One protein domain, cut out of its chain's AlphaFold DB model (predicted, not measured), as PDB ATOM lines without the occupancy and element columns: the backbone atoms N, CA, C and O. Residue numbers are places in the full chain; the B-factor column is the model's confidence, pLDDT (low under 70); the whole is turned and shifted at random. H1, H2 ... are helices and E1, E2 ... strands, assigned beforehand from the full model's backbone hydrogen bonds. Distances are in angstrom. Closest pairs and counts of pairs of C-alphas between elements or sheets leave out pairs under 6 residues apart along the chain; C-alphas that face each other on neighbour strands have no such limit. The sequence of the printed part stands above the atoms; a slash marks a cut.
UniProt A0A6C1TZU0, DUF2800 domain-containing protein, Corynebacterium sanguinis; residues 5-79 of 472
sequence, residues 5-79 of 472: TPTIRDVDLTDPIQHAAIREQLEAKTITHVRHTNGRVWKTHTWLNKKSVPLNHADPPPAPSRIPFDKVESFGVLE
ATOM      1  N   THR A   5      18.420 -20.979 -10.271       88.25
ATOM      2  CA  THR A   5      18.824 -22.383 -10.183       88.25
ATOM      3  C   THR A   5      18.576 -22.894  -8.757       88.25
ATOM      4  O   THR A   5      19.330 -22.554  -7.841       88.25
ATOM      5  N   PRO A   6      17.519 -23.700  -8.521       88.44
ATOM      6  CA  PRO A   6      17.223 -24.241  -7.197       88.44
ATOM      7  C   PRO A   6      18.220 -25.345  -6.825       88.44
ATOM      8  O   PRO A   6      18.280 -26.386  -7.484       88.44
ATOM      9  N   THR A   7      18.945 -25.133  -5.729       86.94
ATOM     10  CA  THR A   7      19.916 -26.084  -5.162       86.94
ATOM     11  C   THR A   7      19.249 -27.029  -4.166       86.94
ATOM     12  O   THR A   7      19.582 -28.211  -4.104       86.94
ATOM     13  N   ILE A   8      18.278 -26.522  -3.400       86.62
ATOM     14  CA  ILE A   8      17.528 -27.287  -2.403       86.62
ATOM     15  C   ILE A   8      16.047 -27.197  -2.747       86.62
ATOM     16  O   ILE A   8      15.455 -26.114  -2.734       86.62
ATOM     17  N   ARG A   9      15.458 -28.352  -3.049       82.75
ATOM     18  CA  ARG A   9      14.023 -28.539  -3.292       82.75
ATOM     19  C   ARG A   9      13.404 -29.280  -2.105       82.75
ATOM     20  O   ARG A   9      14.144 -29.868  -1.318       82.75
ATOM     21  N   ASP A  10      12.080 -29.225  -1.986       77.31
ATOM     22  CA  ASP A  10      11.318 -29.901  -0.924       77.31
ATOM     23  C   ASP A  10      11.777 -29.476   0.483       77.31
ATOM     24  O   ASP A  10      12.256 -30.261   1.304       77.31
ATOM     25  N   VAL A  11      11.698 -28.167   0.728       81.75
ATOM     26  CA  VAL A  11      12.186 -27.521   1.948       81.75
ATOM     27  C   VAL A  11      11.195 -27.710   3.104       81.75
ATOM     28  O   VAL A  11      10.104 -27.146   3.093       81.75
ATOM     29  N   ASP A  12      11.619 -28.413   4.151       84.00
ATOM     30  CA  ASP A  12      10.988 -28.483   5.468       84.00
ATOM     31  C   ASP A  12      11.905 -27.857   6.536       84.00
ATOM     32  O   ASP A  12      12.694 -28.500   7.225       84.00
ATOM     33  N   LEU A  13      11.769 -26.543   6.720       81.38
ATOM     34  CA  LEU A  13      12.521 -25.793   7.736       81.38
ATOM     35  C   LEU A  13      12.066 -26.083   9.176       81.38
ATOM     36  O   LEU A  13      12.595 -25.477  10.113       81.38
ATOM     37  N   THR A  14      11.080 -26.963   9.373       79.56
ATOM     38  CA  THR A  14      10.698 -27.451  10.701       79.56
ATOM     39  C   THR A  14      11.492 -28.688  11.119       79.56
ATOM     40  O   THR A  14      11.589 -28.944  12.322       79.56
ATOM     41  N   ASP A  15      12.139 -29.383  10.173       85.62
ATOM     42  CA  ASP A  15      13.131 -30.420  10.455       85.62
ATOM     43  C   ASP A  15      14.450 -29.776  10.940       85.62
ATOM     44  O   ASP A  15      15.101 -29.039  10.190       85.62
ATOM     45  N   PRO A  16      14.901 -30.051  12.181       82.38
ATOM     46  CA  PRO A  16      16.153 -29.517  12.710       82.38
ATOM     47  C   PRO A  16      17.388 -29.848  11.862       82.38
ATOM     48  O   PRO A  16      18.335 -29.058  11.851       82.38
ATOM     49  N   ILE A  17      17.396 -30.991  11.166       83.94
ATOM     50  CA  ILE A  17      18.530 -31.420  10.336       83.94
ATOM     51  C   ILE A  17      18.599 -30.556   9.076       83.94
ATOM     52  O   ILE A  17      19.640 -29.959   8.789       83.94
ATOM     53  N   GLN A  18      17.481 -30.430   8.359       84.69
ATOM     54  CA  GLN A  18      17.416 -29.614   7.149       84.69
ATOM     55  C   GLN A  18      17.601 -28.123   7.467       84.69
ATOM     56  O   GLN A  18      18.320 -27.424   6.752       84.69
ATOM     57  N   HIS A  19      17.056 -27.643   8.591       87.12
ATOM     58  CA  HIS A  19      17.274 -26.277   9.065       87.12
ATOM     59  C   HIS A  19      18.759 -25.988   9.344       87.12
ATOM     60  O   HIS A  19      19.262 -24.922   8.979       87.12
ATOM     61  N   ALA A  20      19.481 -26.908   9.993       85.25
ATOM     62  CA  ALA A  20      20.911 -26.746  10.253       85.25
ATOM     63  C   ALA A  20      21.734 -26.736   8.955       85.25
ATOM     64  O   ALA A  20      22.580 -25.857   8.792       85.25
ATOM     65  N   ALA A  21      21.433 -27.644   8.020       86.81
ATOM     66  CA  ALA A  21      22.114 -27.738   6.730       86.81
ATOM     67  C   ALA A  21      21.885 -26.499   5.844       86.81
ATOM     68  O   ALA A  21      22.822 -25.994   5.229       86.81
ATOM     69  N   ILE A  22      20.656 -25.970   5.799       89.25
ATOM     70  CA  ILE A  22      20.343 -24.738   5.057       89.25
ATOM     71  C   ILE A  22      21.065 -23.545   5.685       89.25
ATOM     72  O   ILE A  22      21.612 -22.712   4.966       89.25
ATOM     73  N   ARG A  23      21.111 -23.463   7.021       88.56
ATOM     74  CA  ARG A  23      21.846 -22.396   7.708       88.56
ATOM     75  C   ARG A  23      23.338 -22.434   7.376       88.56
ATOM     76  O   ARG A  23      23.890 -21.391   7.054       88.56
ATOM     77  N   GLU A  24      23.967 -23.607   7.410       88.00
ATOM     78  CA  GLU A  24      25.384 -23.765   7.051       88.00
ATOM     79  C   GLU A  24      25.653 -23.338   5.600       88.00
ATOM     80  O   GLU A  24      26.609 -22.618   5.331       88.00
ATOM     81  N   GLN A  25      24.768 -23.699   4.669       89.50
ATOM     82  CA  GLN A  25      24.888 -23.303   3.263       89.50
ATOM     83  C   GLN A  25      24.646 -21.802   3.025       89.50
ATOM     84  O   GLN A  25      25.291 -21.209   2.161       89.50
ATOM     85  N   LEU A  26      23.757 -21.165   3.796       86.69
ATOM     86  CA  LEU A  26      23.562 -19.708   3.782       86.69
ATOM     87  C   LEU A  26      24.777 -18.968   4.357       86.69
ATOM     88  O   LEU A  26      25.202 -17.957   3.796       86.69
ATOM     89  N   GLU A  27      25.358 -19.476   5.447       85.81
ATOM     90  CA  GLU A  27      26.583 -18.939   6.054       85.81
ATOM     91  C   GLU A  27      27.781 -19.089   5.098       85.81
ATOM     92  O   GLU A  27      28.544 -18.140   4.908       85.81
ATOM     93  N   ALA A  28      27.891 -20.237   4.423       84.56
ATOM     94  CA  ALA A  28      28.895 -20.512   3.393       84.56
ATOM     95  C   ALA A  28      28.603 -19.840   2.037       84.56
ATOM     96  O   ALA A  28      29.427 -19.926   1.126       84.56
ATOM     97  N   LYS A  29      27.449 -19.170   1.891       84.81
ATOM     98  CA  LYS A  29      26.973 -18.513   0.659       84.81
ATOM     99  C   LYS A  29      26.863 -19.441  -0.561       84.81
ATOM    100  O   LYS A  29      26.890 -18.968  -1.695       84.81
ATOM    101  N   THR A  30      26.707 -20.749  -0.357       85.75
ATOM    102  CA  THR A  30      26.463 -21.714  -1.447       85.75
ATOM    103  C   THR A  30      25.016 -21.671  -1.945       85.75
ATOM    104  O   THR A  30      24.718 -22.138  -3.042       85.75
ATOM    105  N   ILE A  31      24.121 -21.083  -1.149       90.06
ATOM    106  CA  ILE A  31      22.776 -20.643  -1.527       90.06
ATOM    107  C   ILE A  31      22.614 -19.183  -1.091       90.06
ATOM    108  O   ILE A  31      23.086 -18.793  -0.023       90.06
ATOM    109  N   THR A  32      21.984 -18.362  -1.926       89.69
ATOM    110  CA  THR A  32      21.912 -16.898  -1.723       89.69
ATOM    111  C   THR A  32      20.509 -16.327  -1.895       89.69
ATOM    112  O   THR A  32      20.261 -15.176  -1.532       89.69
ATOM    113  N   HIS A  33      19.589 -17.122  -2.447       91.56
ATOM    114  CA  HIS A  33      18.228 -16.717  -2.757       91.56
ATOM    115  C   HIS A  33      17.216 -17.771  -2.310       91.56
ATOM    116  O   HIS A  33      17.520 -18.963  -2.200       91.56
ATOM    117  N   VAL A  34      15.986 -17.320  -2.093       91.94
ATOM    118  CA  VAL A  34      14.831 -18.147  -1.746       91.94
ATOM    119  C   VAL A  34      13.704 -17.892  -2.745       91.94
ATOM    120  O   VAL A  34      13.369 -16.736  -3.012       91.94
ATOM    121  N   ARG A  35      13.093 -18.949  -3.296       91.19
ATOM    122  CA  ARG A  35      11.823 -18.832  -4.029       91.19
ATOM    123  C   ARG A  35      10.655 -18.960  -3.058       91.19
ATOM    124  O   ARG A  35      10.578 -19.896  -2.261       91.19
ATOM    125  N   HIS A  36       9.740 -18.007  -3.141       90.25
ATOM    126  CA  HIS A  36       8.431 -18.056  -2.513       90.25
ATOM    127  C   HIS A  36       7.495 -18.931  -3.351       90.25
ATOM    128  O   HIS A  36       7.522 -18.864  -4.574       90.25
ATOM    129  N   THR A  37       6.557 -19.616  -2.702       88.31
ATOM    130  CA  THR A  37       5.455 -20.398  -3.320       88.31
ATOM    131  C   THR A  37       4.583 -19.660  -4.353       88.31
ATOM    132  O   THR A  37       3.724 -20.268  -4.979       88.31
ATOM    133  N   ASN A  38       4.765 -18.346  -4.536       85.25
ATOM    134  CA  ASN A  38       4.079 -17.542  -5.555       85.25
ATOM    135  C   ASN A  38       4.965 -17.302  -6.796       85.25
ATOM    136  O   ASN A  38       4.618 -16.484  -7.642       85.25
ATOM    137  N   GLY A  39       6.124 -17.963  -6.867       83.19
ATOM    138  CA  GLY A  39       7.100 -17.863  -7.946       83.19
ATOM    139  C   GLY A  39       8.148 -16.756  -7.787       83.19
ATOM    140  O   GLY A  39       9.146 -16.779  -8.506       83.19
ATOM    141  N   ARG A  40       7.989 -15.802  -6.856       85.50
ATOM    142  CA  ARG A  40       8.975 -14.719  -6.667       85.50
ATOM    143  C   ARG A  40      10.237 -15.221  -5.976       85.50
ATOM    144  O   ARG A  40      10.156 -15.988  -5.021       85.50
ATOM    145  N   VAL A  41      11.392 -14.744  -6.424       87.19
ATOM    146  CA  VAL A  41      12.705 -15.083  -5.863       87.19
ATOM    147  C   VAL A  41      13.261 -13.859  -5.153       87.19
ATOM    148  O   VAL A  41      13.209 -12.768  -5.703       87.19
ATOM    149  N   TRP A  42      13.778 -14.042  -3.943       85.81
ATOM    150  CA  TRP A  42      14.316 -12.962  -3.120       85.81
ATOM    151  C   TRP A  42      15.712 -13.311  -2.625       85.81
ATOM    152  O   TRP A  42      15.972 -14.462  -2.264       85.81
ATOM    153  N   LYS A  43      16.598 -12.318  -2.555       88.00
ATOM    154  CA  LYS A  43      17.915 -12.477  -1.935       88.00
ATOM    155  C   LYS A  43      17.757 -12.625  -0.427       88.00
ATOM    156  O   LYS A  43      17.012 -11.875   0.204       88.00
ATOM    157  N   THR A  44      18.441 -13.592   0.168       88.00
ATOM    158  CA  THR A  44      18.367 -13.850   1.611       88.00
ATOM    159  C   THR A  44      19.560 -13.241   2.333       88.00
ATOM    160  O   THR A  44      20.620 -13.009   1.748       88.00
ATOM    161  N   HIS A  45      19.417 -13.005   3.633       86.56
ATOM    162  CA  HIS A  45      20.591 -12.859   4.493       86.56
ATOM    163  C   HIS A  45      21.304 -14.210   4.677       86.56
ATOM    164  O   HIS A  45      20.771 -15.265   4.335       86.56
ATOM    165  N   THR A  46      22.507 -14.186   5.252       87.88
ATOM    166  CA  THR A  46      23.318 -15.388   5.518       87.88
ATOM    167  C   THR A  46      22.886 -16.145   6.780       87.88
ATOM    168  O   THR A  46      23.593 -17.033   7.238       87.88
ATOM    169  N   TRP A  47      21.746 -15.789   7.381       85.25
ATOM    170  CA  TRP A  47      21.221 -16.398   8.603       85.25
ATOM    171  C   TRP A  47      19.710 -16.635   8.506       85.25
ATOM    172  O   TRP A  47      19.010 -16.003   7.716       85.25
ATOM    173  N   LEU A  48      19.190 -17.523   9.359       86.00
ATOM    174  CA  LEU A  48      17.759 -17.818   9.484       86.00
ATOM    175  C   LEU A  48      17.207 -17.330  10.825       86.00
ATOM    176  O   LEU A  48      17.871 -17.431  11.858       86.00
ATOM    177  N   ASN A  49      15.958 -16.858  10.828       83.12
ATOM    178  CA  ASN A  49      15.213 -16.665  12.072       83.12
ATOM    179  C   ASN A  49      14.513 -17.969  12.464       83.12
ATOM    180  O   ASN A  49      14.307 -18.849  11.641       83.12
ATOM    181  N   LYS A  50      14.012 -18.045  13.702       80.75
ATOM    182  CA  LYS A  50      13.332 -19.245  14.231       80.75
ATOM    183  C   LYS A  50      12.120 -19.739  13.419       80.75
ATOM    184  O   LYS A  50      11.700 -20.868  13.630       80.75
ATOM    185  N   LYS A  51      11.486 -18.883  12.604       85.94
ATOM    186  CA  LYS A  51      10.248 -19.197  11.854       85.94
ATOM    187  C   LYS A  51      10.158 -18.520  10.477       85.94
ATOM    188  O   LYS A  51       9.092 -18.502   9.865       85.94
ATOM    189  N   SER A  52      11.224 -17.863  10.027       88.81
ATOM    190  CA  SER A  52      11.196 -17.085   8.785       88.81
ATOM    191  C   SER A  52      12.584 -16.931   8.183       88.81
ATOM    192  O   SER A  52      13.569 -16.839   8.916       88.81
ATOM    193  N   VAL A  53      12.642 -16.777   6.869       89.94
ATOM    194  CA  VAL A  53      13.842 -16.416   6.120       89.94
ATOM    195  C   VAL A  53      13.912 -14.888   6.015       89.94
ATOM    196  O   VAL A  53      13.017 -14.293   5.413       89.94
ATOM    197  N   PRO A  54      14.897 -14.221   6.636       88.31
ATOM    198  CA  PRO A  54      15.099 -12.784   6.468       88.31
ATOM    199  C   PRO A  54      15.642 -12.470   5.062       88.31
ATOM    200  O   PRO A  54      16.525 -13.171   4.561       88.31
ATOM    201  N   LEU A  55      15.107 -11.422   4.431       88.00
ATOM    202  CA  LEU A  55      15.461 -11.023   3.065       88.00
ATOM    203  C   LEU A  55      16.437  -9.844   3.069       88.00
ATOM    204  O   LEU A  55      16.275  -8.915   3.854       88.00
ATOM    205  N   ASN A  56      17.436  -9.901   2.191       77.12
ATOM    206  CA  ASN A  56      18.443  -8.863   2.006       77.12
ATOM    207  C   ASN A  56      17.943  -7.884   0.930       77.12
ATOM    208  O   ASN A  56      17.739  -8.283  -0.217       77.12
ATOM    209  N   HIS A  57      17.665  -6.641   1.321       63.84
ATOM    210  CA  HIS A  57      16.937  -5.663   0.509       63.84
ATOM    211  C   HIS A  57      17.734  -5.197  -0.720       63.84
ATOM    212  O   HIS A  57      18.754  -4.530  -0.579       63.84
ATOM    213  N   ALA A  58      17.223  -5.511  -1.915       50.97
ATOM    214  CA  ALA A  58      17.665  -4.925  -3.186       50.97
ATOM    215  C   ALA A  58      16.505  -4.435  -4.086       50.97
ATOM    216  O   ALA A  58      16.764  -3.709  -5.035       50.97
ATOM    217  N   ASP A  59      15.244  -4.768  -3.772       48.97
ATOM    218  CA  ASP A  59      14.076  -4.358  -4.566       48.97
ATOM    219  C   ASP A  59      13.282  -3.214  -3.898       48.97
ATOM    220  O   ASP A  59      13.124  -3.217  -2.667       48.97
ATOM    221  N   PRO A  60      12.727  -2.262  -4.680       43.16
ATOM    222  CA  PRO A  60      11.926  -1.149  -4.167       43.16
ATOM    223  C   PRO A  60      10.585  -1.603  -3.543       43.16
ATOM    224  O   PRO A  60      10.095  -2.707  -3.808       43.16
ATOM    225  N   PRO A  61       9.971  -0.779  -2.669       45.88
ATOM    226  CA  PRO A  61       8.766  -1.150  -1.924       45.88
ATOM    227  C   PRO A  61       7.564  -1.467  -2.840       45.88
ATOM    228  O   PRO A  61       7.435  -0.865  -3.902       45.88
ATOM    229  N   PRO A  62       6.629  -2.355  -2.428       52.00
ATOM    230  CA  PRO A  62       6.478  -2.951  -1.095       52.00
ATOM    231  C   PRO A  62       7.037  -4.390  -0.982       52.00
ATOM    232  O   PRO A  62       6.291  -5.357  -0.807       52.00
ATOM    233  N   ALA A  63       8.360  -4.552  -1.048       66.62
ATOM    234  CA  ALA A  63       9.031  -5.825  -0.792       66.62
ATOM    235  C   ALA A  63       8.903  -6.275   0.689       66.62
ATOM    236  O   ALA A  63       9.121  -5.470   1.600       66.62
ATOM    237  N   PRO A  64       8.570  -7.551   0.978       78.62
ATOM    238  CA  PRO A  64       8.539  -8.063   2.346       78.62
ATOM    239  C   PRO A  64       9.956  -8.130   2.943       78.62
ATOM    240  O   PRO A  64      10.910  -8.482   2.263       78.62
ATOM    241  N   SER A  65      10.103  -7.867   4.244       82.44
ATOM    242  CA  SER A  65      11.401  -7.995   4.944       82.44
ATOM    243  C   SER A  65      11.775  -9.440   5.304       82.44
ATOM    244  O   SER A  65      12.896  -9.725   5.730       82.44
ATOM    245  N   ARG A  66      10.822 -10.375   5.198       87.75
ATOM    246  CA  ARG A  66      11.002 -11.791   5.549       87.75
ATOM    247  C   ARG A  66       9.956 -12.680   4.879       87.75
ATOM    248  O   ARG A  66       8.828 -12.239   4.667       87.75
ATOM    249  N   ILE A  67      10.295 -13.947   4.660       89.12
ATOM    250  CA  ILE A  67       9.373 -14.987   4.177       89.12
ATOM    251  C   ILE A  67       9.133 -16.010   5.295       89.12
ATOM    252  O   ILE A  67      10.097 -16.587   5.803       89.12
ATOM    253  N   PRO A  68       7.883 -16.248   5.722       90.75
ATOM    254  CA  PRO A  68       7.549 -17.346   6.627       90.75
ATOM    255  C   PRO A  68       7.965 -18.710   6.056       90.75
ATOM    256  O   PRO A  68       7.866 -18.928   4.853       90.75
ATOM    257  N   PHE A  69       8.413 -19.640   6.902       91.38
ATOM    258  CA  PHE A  69       8.892 -20.956   6.444       91.38
ATOM    259  C   PHE A  69       7.861 -21.742   5.619       91.38
ATOM    260  O   PHE A  69       8.234 -22.373   4.639       91.38
ATOM    261  N   ASP A  70       6.569 -21.633   5.937       89.50
ATOM    262  CA  ASP A  70       5.467 -22.286   5.209       89.50
ATOM    263  C   ASP A  70       5.200 -21.692   3.813       89.50
ATOM    264  O   ASP A  70       4.313 -22.149   3.091       89.50
ATOM    265  N   LYS A  71       5.921 -20.631   3.446       90.81
ATOM    266  CA  LYS A  71       5.833 -19.961   2.146       90.81
ATOM    267  C   LYS A  71       7.100 -20.111   1.311       90.81
ATOM    268  O   LYS A  71       7.126 -19.602   0.188       90.81
ATOM    269  N   VAL A  72       8.107 -20.816   1.825       91.19
ATOM    270  CA  VAL A  72       9.345 -21.144   1.113       91.19
ATOM    271  C   VAL A  72       9.109 -22.353   0.214       91.19
ATOM    272  O   VAL A  72       8.654 -23.392   0.674       91.19
ATOM    273  N   GLU A  73       9.421 -22.214  -1.070       92.00
ATOM    274  CA  GLU A  73       9.345 -23.303  -2.050       92.00
ATOM    275  C   GLU A  73      10.708 -23.986  -2.229       92.00
ATOM    276  O   GLU A  73      10.811 -25.210  -2.236       92.00
ATOM    277  N   SER A  74      11.773 -23.195  -2.378       93.12
ATOM    278  CA  SER A  74      13.138 -23.697  -2.571       93.12
ATOM    279  C   SER A  74      14.183 -22.652  -2.181       93.12
ATOM    280  O   SER A  74      13.881 -21.458  -2.124       93.12
ATOM    281  N   PHE A  75      15.417 -23.108  -1.955       92.50
ATOM    282  CA  PHE A  75      16.603 -22.249  -1.915       92.50
ATOM    283  C   PHE A  75      17.500 -22.532  -3.113       92.50
ATOM    284  O   PHE A  75      17.592 -23.666  -3.594       92.50
ATOM    285  N   GLY A  76      18.216 -21.511  -3.560       90.62
ATOM    286  CA  GLY A  76      19.114 -21.642  -4.690       90.62
ATOM    287  C   GLY A  76      20.007 -20.436  -4.874       90.62
ATOM    288  O   GLY A  76      20.185 -19.606  -3.975       90.62
ATOM    289  N   VAL A  77      20.558 -20.357  -6.072       87.75
ATOM    290  CA  VAL A  77      21.331 -19.217  -6.546       87.75
ATOM    291  C   VAL A  77      20.600 -18.608  -7.733       87.75
ATOM    292  O   VAL A  77      20.030 -19.320  -8.562       87.75
ATOM    293  N   LEU A  78      20.562 -17.283  -7.780       83.94
ATOM    294  CA  LEU A  78      20.238 -16.577  -9.006       83.94
ATOM    295  C   LEU A  78      21.553 -16.487  -9.789       83.94
ATOM    296  O   LEU A  78      22.545 -16.030  -9.223       83.94
ATOM    297  N   GLU A  79      21.595 -16.980 -11.025       69.94
ATOM    298  CA  GLU A  79      22.715 -16.693 -11.919       69.94
ATOM    299  C   GLU A  79      22.685 -15.194 -12.204       69.94
ATOM    300  O   GLU A  79      21.709 -14.676 -12.760       69.94
TER     301      GLU A  79
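Overview. This is residues 5 to 79 of the 472 residues of the protein "DUF2800 domain-containing protein" of Corynebacterium sanguinis (UniProt A0A6C1TZU0). A small twisted sheet of four strands, in the order E1, E6, E2, E3, is grazed by the helix H1, which lies toward one end of the longest axis, while the long link from E4 to E5 reaches to the other end. E4 and E5 form a separate two-stranded hairpin that comes near the large sheet at E2. The printed part has 75 residues, with one named helix and six named strands in the order E1, H1, E2, E3, E4, E5, E6, and both sheets are antiparallel. The class is mixed, helices and strands, with 36 of the 75 residues in named elements, under half. The whole is compact, with a radius of gyration of the C-alphas of 11.1 A, and its C-alphas span 34 by 24 by 19 A.

Arrangement. In the large sheet, E6, residues 72 to 78, is an inner strand between E1, residues 5 to 8, and E2, residues 33 to 36. E6 is antiparallel to E1 at 130 degrees between directions, with N 5 and O 77 within hydrogen-bond range at 2.9 A. E6 is antiparallel to E2 at 145 degrees, with N 35 and O 74 at 2.9 A. E2 forms a hairpin with the edge strand E3, residues 41 to 43, with N 34 and O 42 at 2.9 A. From edge to edge the strands' lines turn by 103 degrees. H1, residues 16 to 27, is on this sheet but only grazes it, with its residues 18 to 26; every O i to N i+4 pair in H1 is within hydrogen-bond range. E1, H1 and E2 form a split strand-helix-strand unit, two strands of one sheet that are not neighbours, with a helix between them in the chain and E6 between them in the sheet; its crossover is right-handed. E4, residues 52 to 54, and E5, residues 66 to 68, form an antiparallel hairpin at 164 degrees, with N 53 and O 67 at 2.8 A. The closest C-alphas of E2 and E5 are those of His 36 and Ile 67, 7.4 A apart. E4 is only just apart from E2, at 8.1 A, and H1 is apart from both E4 and E5.

Along the chain. E6 runs 15.6 A from C-alpha 72 at (9.345, -21.144, 1.113) to C-alpha 78 at (20.238, -16.577, -9.006). H1 spans 16.3 A. E1 begins with C-alpha 5 at (18.824, -22.383, -10.183) and is 9.3 A long; E2 is 9.9 A, E3 7.0 A, E4 6.3 A and E5 6.6 A.

Size, cuts and confidence. The two C-alphas farthest apart are those of Ile 17 and Pro 60, at 34.2 A. The printed part has no cut, and its one long link, E4 to E5, has 11 residues. The mean pLDDT of the printed part is 83.4; residues 57 to 63 and residue 79 are under 70.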